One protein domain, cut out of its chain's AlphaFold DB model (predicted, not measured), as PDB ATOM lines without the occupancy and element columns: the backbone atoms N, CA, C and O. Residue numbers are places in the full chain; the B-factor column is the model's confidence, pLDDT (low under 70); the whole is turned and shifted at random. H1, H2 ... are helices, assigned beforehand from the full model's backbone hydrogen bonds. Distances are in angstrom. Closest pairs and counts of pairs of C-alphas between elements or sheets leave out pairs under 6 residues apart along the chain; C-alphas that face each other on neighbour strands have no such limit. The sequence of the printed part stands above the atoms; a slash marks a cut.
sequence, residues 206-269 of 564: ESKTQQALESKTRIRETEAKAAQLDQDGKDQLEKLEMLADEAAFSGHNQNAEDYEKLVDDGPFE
ATOM      1  N   GLU A 206      16.760 -63.257  56.113       80.62
ATOM      2  CA  GLU A 206      17.117 -63.679  54.756       80.62
ATOM      3  C   GLU A 206      16.169 -63.063  53.707       80.62
ATOM      4  O   GLU A 206      16.609 -62.449  52.738       80.62
ATOM      5  N   SER A 207      14.854 -63.068  53.952       82.75
ATOM      6  CA  SER A 207      13.880 -62.395  53.078       82.75
ATOM      7  C   SER A 207      14.069 -60.872  53.032       82.75
ATOM      8  O   SER A 207      14.018 -60.275  51.956       82.75
ATOM      9  N   LYS A 208      14.333 -60.215  54.171       83.06
ATOM     10  CA  LYS A 208      14.590 -58.763  54.212       83.06
ATOM     11  C   LYS A 208      15.909 -58.385  53.548       83.06
ATOM     12  O   LYS A 208      15.977 -57.346  52.894       83.06
ATOM     13  N   THR A 209      16.952 -59.195  53.713       82.19
ATOM     14  CA  THR A 209      18.242 -58.979  53.043       82.19
ATOM     15  C   THR A 209      18.111 -59.176  51.535       82.19
ATOM     16  O   THR A 209      18.646 -58.361  50.781       82.19
ATOM     17  N   GLN A 210      17.313 -60.147  51.082       85.00
ATOM     18  CA  GLN A 210      16.997 -60.334  49.665       85.00
ATOM     19  C   GLN A 210      16.166 -59.176  49.085       85.00
ATOM     20  O   GLN A 210      16.546 -58.615  48.060       85.00
ATOM     21  N   GLN A 211      15.123 -58.706  49.781       85.50
ATOM     22  CA  GLN A 211      14.350 -57.519  49.371       85.50
ATOM     23  C   GLN A 211      15.203 -56.242  49.313       85.50
ATOM     24  O   GLN A 211      15.021 -55.401  48.428       85.50
ATOM     25  N   ALA A 212      16.150 -56.078  50.243       84.62
ATOM     26  CA  ALA A 212      17.089 -54.959  50.227       84.62
ATOM     27  C   ALA A 212      18.053 -55.047  49.031       84.62
ATOM     28  O   ALA A 212      18.366 -54.020  48.422       84.62
ATOM     29  N   LEU A 213      18.494 -56.257  48.666       87.69
ATOM     30  CA  LEU A 213      19.330 -56.491  47.489       87.69
ATOM     31  C   LEU A 213      18.567 -56.183  46.193       87.69
ATOM     32  O   LEU A 213      19.089 -55.440  45.366       87.69
ATOM     33  N   GLU A 214      17.328 -56.662  46.057       89.06
ATOM     34  CA  GLU A 214      16.442 -56.401  44.909       89.06
ATOM     35  C   GLU A 214      16.088 -54.913  44.766       89.06
ATOM     36  O   GLU A 214      16.091 -54.349  43.671       89.06
ATOM     37  N   SER A 215      15.831 -54.229  45.884       86.94
ATOM     38  CA  SER A 215      15.605 -52.778  45.875       86.94
ATOM     39  C   SER A 215      16.864 -52.032  45.430       86.94
ATOM     40  O   SER A 215      16.784 -51.092  44.643       86.94
ATOM     41  N   LYS A 216      18.048 -52.476  45.874       90.44
ATOM     42  CA  LYS A 216      19.334 -51.884  45.482       90.44
ATOM     43  C   LYS A 216      19.670 -52.137  44.011       90.44
ATOM     44  O   LYS A 216      20.209 -51.241  43.366       90.44
ATOM     45  N   THR A 217      19.362 -53.316  43.467       90.19
ATOM     46  CA  THR A 217      19.512 -53.581  42.026       90.19
ATOM     47  C   THR A 217      18.545 -52.731  41.216       90.19
ATOM     48  O   THR A 217      18.974 -52.099  40.259       90.19
ATOM     49  N   ARG A 218      17.284 -52.598  41.647       91.38
ATOM     50  CA  ARG A 218      16.292 -51.747  40.972       91.38
ATOM     51  C   ARG A 218      16.673 -50.265  40.980       91.38
ATOM     52  O   ARG A 218      16.491 -49.593  39.966       91.38
ATOM     53  N   ILE A 219      17.214 -49.756  42.090       92.25
ATOM     54  CA  ILE A 219      17.748 -48.386  42.165       92.25
ATOM     55  C   ILE A 219      18.878 -48.218  41.148       92.25
ATOM     56  O   ILE A 219      18.789 -47.328  40.312       92.25
ATOM     57  N   ARG A 220      19.866 -49.123  41.130       91.50
ATOM     58  CA  ARG A 220      20.980 -49.075  40.164       91.50
ATOM     59  C   ARG A 220      20.520 -49.137  38.711       91.50
ATOM     60  O   ARG A 220      21.048 -48.416  37.876       91.50
ATOM     61  N   GLU A 221      19.548 -49.988  38.397       92.12
ATOM     62  CA  GLU A 221      18.975 -50.074  37.050       92.12
ATOM     63  C   GLU A 221      18.235 -48.792  36.659       92.12
ATOM     64  O   GLU A 221      18.299 -48.374  35.507       92.12
ATOM     65  N   THR A 222      17.536 -48.161  37.605       91.75
ATOM     66  CA  THR A 222      16.820 -46.901  37.365       91.75
ATOM     67  C   THR A 222      17.797 -45.737  37.206       91.75
ATOM     68  O   THR A 222      17.636 -44.947  36.284       91.75
ATOM     69  N   GLU A 223      18.846 -45.672  38.030       90.94
ATOM     70  CA  GLU A 223      19.944 -44.702  37.908       90.94
ATOM     71  C   GLU A 223      20.690 -44.864  36.577       90.94
ATOM     72  O   GLU A 223      20.936 -43.879  35.888       90.94
ATOM     73  N   ALA A 224      20.989 -46.102  36.165       91.88
ATOM     74  CA  ALA A 224      21.621 -46.377  34.874       91.88
ATOM     75  C   ALA A 224      20.726 -45.966  33.694       91.88
ATOM     76  O   ALA A 224      21.214 -45.384  32.730       91.88
ATOM     77  N   LYS A 225      19.413 -46.223  33.772       92.50
ATOM     78  CA  LYS A 225      18.446 -45.769  32.758       92.50
ATOM     79  C   LYS A 225      18.326 -44.246  32.716       92.50
ATOM     80  O   LYS A 225      18.262 -43.694  31.627       92.50
ATOM     81  N   ALA A 226      18.313 -43.577  33.867       88.81
ATOM     82  CA  ALA A 226      18.280 -42.119  33.934       88.81
ATOM     83  C   ALA A 226      19.546 -41.504  33.316       88.81
ATOM     84  O   ALA A 226      19.437 -40.602  32.494       88.81
ATOM     85  N   ALA A 227      20.727 -42.049  33.630       89.06
ATOM     86  CA  ALA A 227      21.988 -41.619  33.026       89.06
ATOM     87  C   ALA A 227      22.024 -41.856  31.506       89.06
ATOM     88  O   ALA A 227      22.513 -41.007  30.767       89.06
ATOM     89  N   GLN A 228      21.480 -42.983  31.031       92.62
ATOM     90  CA  GLN A 228      21.371 -43.246  29.596       92.62
ATOM     91  C   GLN A 228      20.441 -42.243  28.904       92.62
ATOM     92  O   GLN A 228      20.800 -41.718  27.859       92.62
ATOM     93  N   LEU A 229      19.273 -41.953  29.485       89.25
ATOM     94  CA  LEU A 229      18.326 -40.991  28.915       89.25
ATOM     95  C   LEU A 229      18.879 -39.557  28.905       89.25
ATOM     96  O   LEU A 229      18.613 -38.822  27.959       89.25
ATOM     97  N   ASP A 230      19.661 -39.168  29.916       87.56
ATOM     98  CA  ASP A 230      20.367 -37.879  29.946       87.56
ATOM     99  C   ASP A 230      21.416 -37.784  28.825       87.56
ATOM    100  O   ASP A 230      21.477 -36.787  28.104       87.56
ATOM    101  N   GLN A 231      22.197 -38.851  28.626       89.44
ATOM    102  CA  GLN A 231      23.152 -38.922  27.521       89.44
ATOM    103  C   GLN A 231      22.445 -38.876  26.162       89.44
ATOM    104  O   GLN A 231      22.835 -38.090  25.304       89.44
ATOM    105  N   ASP A 232      21.375 -39.654  25.980       91.94
ATOM    106  CA  ASP A 232      20.590 -39.645  24.745       91.94
ATOM    107  C   ASP A 232      20.017 -38.242  24.471       91.94
ATOM    108  O   ASP A 232      20.012 -37.796  23.326       91.94
ATOM    109  N   GLY A 233      19.570 -37.524  25.509       87.62
ATOM    110  CA  GLY A 233      19.090 -36.143  25.405       87.62
ATOM    111  C   GLY A 233      20.166 -35.171  24.916       87.62
ATOM    112  O   GLY A 233      19.913 -34.395  23.993       87.62
ATOM    113  N   LYS A 234      21.381 -35.258  25.470       89.00
ATOM    114  CA  LYS A 234      22.545 -34.468  25.024       89.00
ATOM    115  C   LYS A 234      22.928 -34.783  23.579       89.00
ATOM    116  O   LYS A 234      23.101 -33.864  22.784       89.00
ATOM    117  N   ASP A 235      22.958 -36.063  23.215       92.62
ATOM    118  CA  ASP A 235      23.247 -36.501  21.848       92.62
ATOM    119  C   ASP A 235      22.190 -35.994  20.842       92.62
ATOM    120  O   ASP A 235      22.500 -35.765  19.671       92.62
ATOM    121  N   GLN A 236      20.920 -35.849  21.249       92.25
ATOM    122  CA  GLN A 236      19.892 -35.245  20.392       92.25
ATOM    123  C   GLN A 236      20.058 -33.729  20.262       92.25
ATOM    124  O   GLN A 236      19.868 -33.214  19.162       92.25
ATOM    125  N   LEU A 237      20.418 -33.019  21.336       90.50
ATOM    126  CA  LEU A 237      20.698 -31.580  21.265       90.50
ATOM    127  C   LEU A 237      21.860 -31.279  20.322       90.50
ATOM    128  O   LEU A 237      21.709 -30.437  19.444       90.50
ATOM    129  N   GLU A 238      22.965 -32.021  20.425       91.94
ATOM    130  CA  GLU A 238      24.125 -31.847  19.539       91.94
ATOM    131  C   GLU A 238      23.747 -32.065  18.063       91.94
ATOM    132  O   GLU A 238      24.127 -31.295  17.182       91.94
ATOM    133  N   LYS A 239      22.917 -33.077  17.772       93.94
ATOM    134  CA  LYS A 239      22.398 -33.298  16.411       93.94
ATOM    135  C   LYS A 239      21.528 -32.144  15.925       93.94
ATOM    136  O   LYS A 239      21.598 -31.791  14.748       93.94
ATOM    137  N   LEU A 240      20.682 -31.593  16.791       91.12
ATOM    138  CA  LEU A 240      19.835 -30.456  16.437       91.12
ATOM    139  C   LEU A 240      20.667 -29.193  16.202       91.12
ATOM    140  O   LEU A 240      20.345 -28.448  15.280       91.12
ATOM    141  N   GLU A 241      21.757 -29.001  16.943       92.69
ATOM    142  CA  GLU A 241      22.699 -27.902  16.734       92.69
ATOM    143  C   GLU A 241      23.380 -28.004  15.368       92.69
ATOM    144  O   GLU A 241      23.366 -27.041  14.600       92.69
ATOM    145  N   MET A 242      23.873 -29.192  15.004       93.12
ATOM    146  CA  MET A 242      24.451 -29.433  13.677       93.12
ATOM    147  C   MET A 242      23.461 -29.135  12.543       93.12
ATOM    148  O   MET A 242      23.815 -28.476  11.566       93.12
ATOM    149  N   LEU A 243      22.216 -29.609  12.668       92.50
ATOM    150  CA  LEU A 243      21.172 -29.373  11.666       92.50
ATOM    151  C   LEU A 243      20.768 -27.897  11.596       92.50
ATOM    152  O   LEU A 243      20.478 -27.389  10.514       92.50
ATOM    153  N   ALA A 244      20.737 -27.207  12.736       91.44
ATOM    154  CA  ALA A 244      20.427 -25.789  12.788       91.44
ATOM    155  C   ALA A 244      21.521 -24.948  12.123       91.44
ATOM    156  O   ALA A 244      21.186 -24.025  11.387       91.44
ATOM    157  N   ASP A 245      22.800 -25.280  12.314       92.12
ATOM    158  CA  ASP A 245      23.904 -24.587  11.643       92.12
ATOM    159  C   ASP A 245      23.889 -24.838  10.124       92.12
ATOM    160  O   ASP A 245      23.940 -23.891   9.338       92.12
ATOM    161  N   GLU A 246      23.689 -26.093   9.695       92.44
ATOM    162  CA  GLU A 246      23.565 -26.448   8.271       92.44
ATOM    163  C   GLU A 246      22.395 -25.717   7.593       92.44
ATOM    164  O   GLU A 246      22.519 -25.234   6.464       92.44
ATOM    165  N   ALA A 247      21.268 -25.588   8.295       88.12
ATOM    166  CA  ALA A 247      20.095 -24.874   7.807       88.12
ATOM    167  C   ALA A 247      20.163 -23.352   8.035       88.12
ATOM    168  O   ALA A 247      19.270 -22.643   7.578       88.12
ATOM    169  N   ALA A 248      21.183 -22.839   8.735       91.19
ATOM    170  CA  ALA A 248      21.273 -21.462   9.229       91.19
ATOM    171  C   ALA A 248      20.061 -21.009  10.083       91.19
ATOM    172  O   ALA A 248      19.641 -19.847  10.047       91.19
ATOM    173  N   PHE A 249      19.488 -21.924  10.869       92.69
ATOM    174  CA  PHE A 249      18.390 -21.668  11.797       92.69
ATOM    175  C   PHE A 249      18.900 -21.090  13.128       92.69
ATOM    176  O   PHE A 249      19.227 -21.801  14.074       92.69
ATOM    177  N   SER A 250      18.902 -19.762  13.235       86.12
ATOM    178  CA  SER A 250      19.404 -19.041  14.417       86.12
ATOM    179  C   SER A 250      18.574 -19.221  15.697       86.12
ATOM    180  O   SER A 250      19.061 -18.907  16.782       86.12
ATOM    181  N   GLY A 251      17.336 -19.720  15.598       85.94
ATOM    182  CA  GLY A 251      16.451 -19.926  16.750       85.94
ATOM    183  C   GLY A 251      16.876 -21.081  17.662       85.94
ATOM    184  O   GLY A 251      16.509 -21.099  18.834       85.94
ATOM    185  N   HIS A 252      17.675 -22.034  17.169       89.06
ATOM    186  CA  HIS A 252      18.063 -23.209  17.953       89.06
ATOM    187  C   HIS A 252      18.937 -22.873  19.169       89.06
ATOM    188  O   HIS A 252      18.719 -23.446  20.229       89.06
ATOM    189  N   ASN A 253      19.856 -21.909  19.062       87.50
ATOM    190  CA  ASN A 253      20.778 -21.584  20.160       87.50
ATOM    191  C   ASN A 253      20.034 -21.111  21.418       87.50
ATOM    192  O   ASN A 253      20.313 -21.578  22.518       87.50
ATOM    193  N   GLN A 254      19.046 -20.225  21.254       87.69
ATOM    194  CA  GLN A 254      18.220 -19.754  22.370       87.69
ATOM    195  C   GLN A 254      17.364 -20.888  22.947       87.69
ATOM    196  O   GLN A 254      17.242 -21.030  24.159       87.69
ATOM    197  N   ASN A 255      16.810 -21.717  22.065       88.88
ATOM    198  CA  ASN A 255      16.008 -22.873  22.428       88.88
ATOM    199  C   ASN A 255      16.813 -23.883  23.269       88.88
ATOM    200  O   ASN A 255      16.349 -24.285  24.334       88.88
ATOM    201  N   ALA A 256      18.026 -24.244  22.838       89.00
ATOM    202  CA  ALA A 256      18.920 -25.157  23.550       89.00
ATOM    203  C   ALA A 256      19.302 -24.623  24.942       89.00
ATOM    204  O   ALA A 256      19.187 -25.355  25.926       89.00
ATOM    205  N   GLU A 257      19.649 -23.334  25.049       87.56
ATOM    206  CA  GLU A 257      19.911 -22.690  26.344       87.56
ATOM    207  C   GLU A 257      18.704 -22.739  27.295       87.56
ATOM    208  O   GLU A 257      18.871 -22.872  28.510       87.56
ATOM    209  N   ASP A 258      17.488 -22.577  26.769       87.06
ATOM    210  CA  ASP A 258      16.265 -22.600  27.573       87.06
ATOM    211  C   ASP A 258      15.933 -24.024  28.048       87.06
ATOM    212  O   ASP A 258      15.472 -24.198  29.178       87.06
ATOM    213  N   TYR A 259      16.223 -25.048  27.240       87.94
ATOM    214  CA  TYR A 259      16.090 -26.451  27.642       87.94
ATOM    215  C   TYR A 259      17.070 -26.822  28.760       87.94
ATOM    216  O   TYR A 259      16.646 -27.369  29.776       87.94
ATOM    217  N   GLU A 260      18.353 -26.465  28.628       86.50
ATOM    218  CA  GLU A 260      19.365 -26.754  29.656       86.50
ATOM    219  C   GLU A 260      19.025 -26.133  31.020       86.50
ATOM    220  O   GLU A 260      19.332 -26.715  32.059       86.50
ATOM    221  N   LYS A 261      18.363 -24.967  31.038       86.12
ATOM    222  CA  LYS A 261      17.960 -24.279  32.277       86.12
ATOM    223  C   LYS A 261      16.722 -24.886  32.943       86.12
ATOM    224  O   LYS A 261      16.574 -24.737  34.150       86.12
ATOM    225  N   LEU A 262      15.820 -25.497  32.173       84.25
ATOM    226  CA  LEU A 262      14.481 -25.895  32.633       84.25
ATOM    227  C   LEU A 262      14.294 -27.416  32.763       84.25
ATOM    228  O   LEU A 262      13.287 -27.848  33.322       84.25
ATOM    229  N   VAL A 263      15.235 -28.232  32.273       81.12
ATOM    230  CA  VAL A 263      15.120 -29.704  32.258       81.12
ATOM    231  C   VAL A 263      15.032 -30.328  33.660       81.12
ATOM    232  O   VAL A 263      14.338 -31.328  33.841       81.12
ATOM    233  N   ASP A 264      15.667 -29.713  34.663       79.06
ATOM    234  CA  ASP A 264      15.666 -30.194  36.053       79.06
ATOM    235  C   ASP A 264      14.402 -29.785  36.842       79.06
ATOM    236  O   ASP A 264      14.097 -30.378  37.880       79.06
ATOM    237  N   ASP A 265      13.640 -28.800  36.347       77.88
ATOM    238  CA  ASP A 265      12.486 -28.203  37.042       77.88
ATOM    239  C   ASP A 265      11.147 -28.903  36.726       77.88
ATOM    240  O   ASP A 265      10.129 -28.641  37.377       77.88
ATOM    241  N   GLY A 266      11.119 -29.819  35.749       77.44
ATOM    242  CA  GLY A 266       9.923 -30.575  35.376       77.44
ATOM    243  C   GLY A 266       9.873 -30.985  33.899       77.44
ATOM    244  O   GLY A 266      10.860 -30.865  33.178       77.44
ATOM    245  N   PRO A 267       8.726 -31.500  33.415       79.12
ATOM    246  CA  PRO A 267       8.566 -31.855  32.008       79.12
ATOM    247  C   PRO A 267       8.631 -30.606  31.110       79.12
ATOM    248  O   PRO A 267       7.830 -29.686  31.266       79.12
ATOM    249  N   PHE A 268       9.563 -30.598  30.154       83.94
ATOM    250  CA  PHE A 268       9.759 -29.501  29.203       83.94
ATOM    251  C   PHE A 268       8.776 -29.566  28.017       83.94
ATOM    252  O   PHE A 268       8.528 -30.636  27.457       83.94
ATOM    253  N   GLU A 269       8.236 -28.417  27.597       85.31
ATOM    254  CA  GLU A 269       7.285 -28.317  26.482       85.31
ATOM    255  C   GLU A 269       7.964 -27.877  25.171       85.31
ATOM    256  O   GLU A 269       8.354 -26.726  25.003       85.31
TER     257      GLU A 269
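Overview. This is residues 206 to 269 of the 564 residues of an uncharacterized protein of Salicibibacter halophilus (UniProt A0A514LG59). One very long straight helix, H1, makes the length of the model, and after its last residue, 246, the backbone folds back into a much shorter helix, H2, giving a lopsided helical hairpin with one long arm and one short arm. The first part of H1, residues 206 to 229, sticks out free of the rest, and a short tail without a named element, residues 263 to 269, follows H2. The printed part has 64 residues with two named helices, H1 then H2, and no named strand; its class is all helix. It is extended, with a radius of gyration of the C-alphas of 18.3 A, and its C-alphas span 62 by 22 by 13 A, a rod in outline.

Along the chain. H1 covers residues 206 to 246 and measures 59.9 A from its first to its last C-alpha. It begins at C-alpha 206, at (17.117, -63.679, 54.756), and ends at C-alpha 246, at (23.565, -26.448, 8.271). H2 covers residues 251 to 262, 17.1 A from first to last C-alpha, and ends at C-alpha 262, at (14.481, -25.895, 32.633).

Arrangement. H1 and H2 form a helical hairpin, joined by a tight link of 4 residues. They touch, and their closest C-alphas are those of Ala 244 and His 252, 6.2 A apart. H1 touches H2 with residues 237 to 244 alone, and H2 touches H1 with residues 252 to 256 alone. They run opposite ways at a shallow tilt of 21 degrees. In H1 and H2 every O i to N i+4 pair is within hydrogen-bond range.

Size, cuts and confidence. The two C-alphas farthest apart are those of Glu 206 and Ala 248, at 62.2 A. Without residues 206 to 229, which stand free, the body has 40 residues and spans 30 by 19 by 13 A. The printed part has no cut. Its mean pLDDT is 88.2, and no printed residue is under 70.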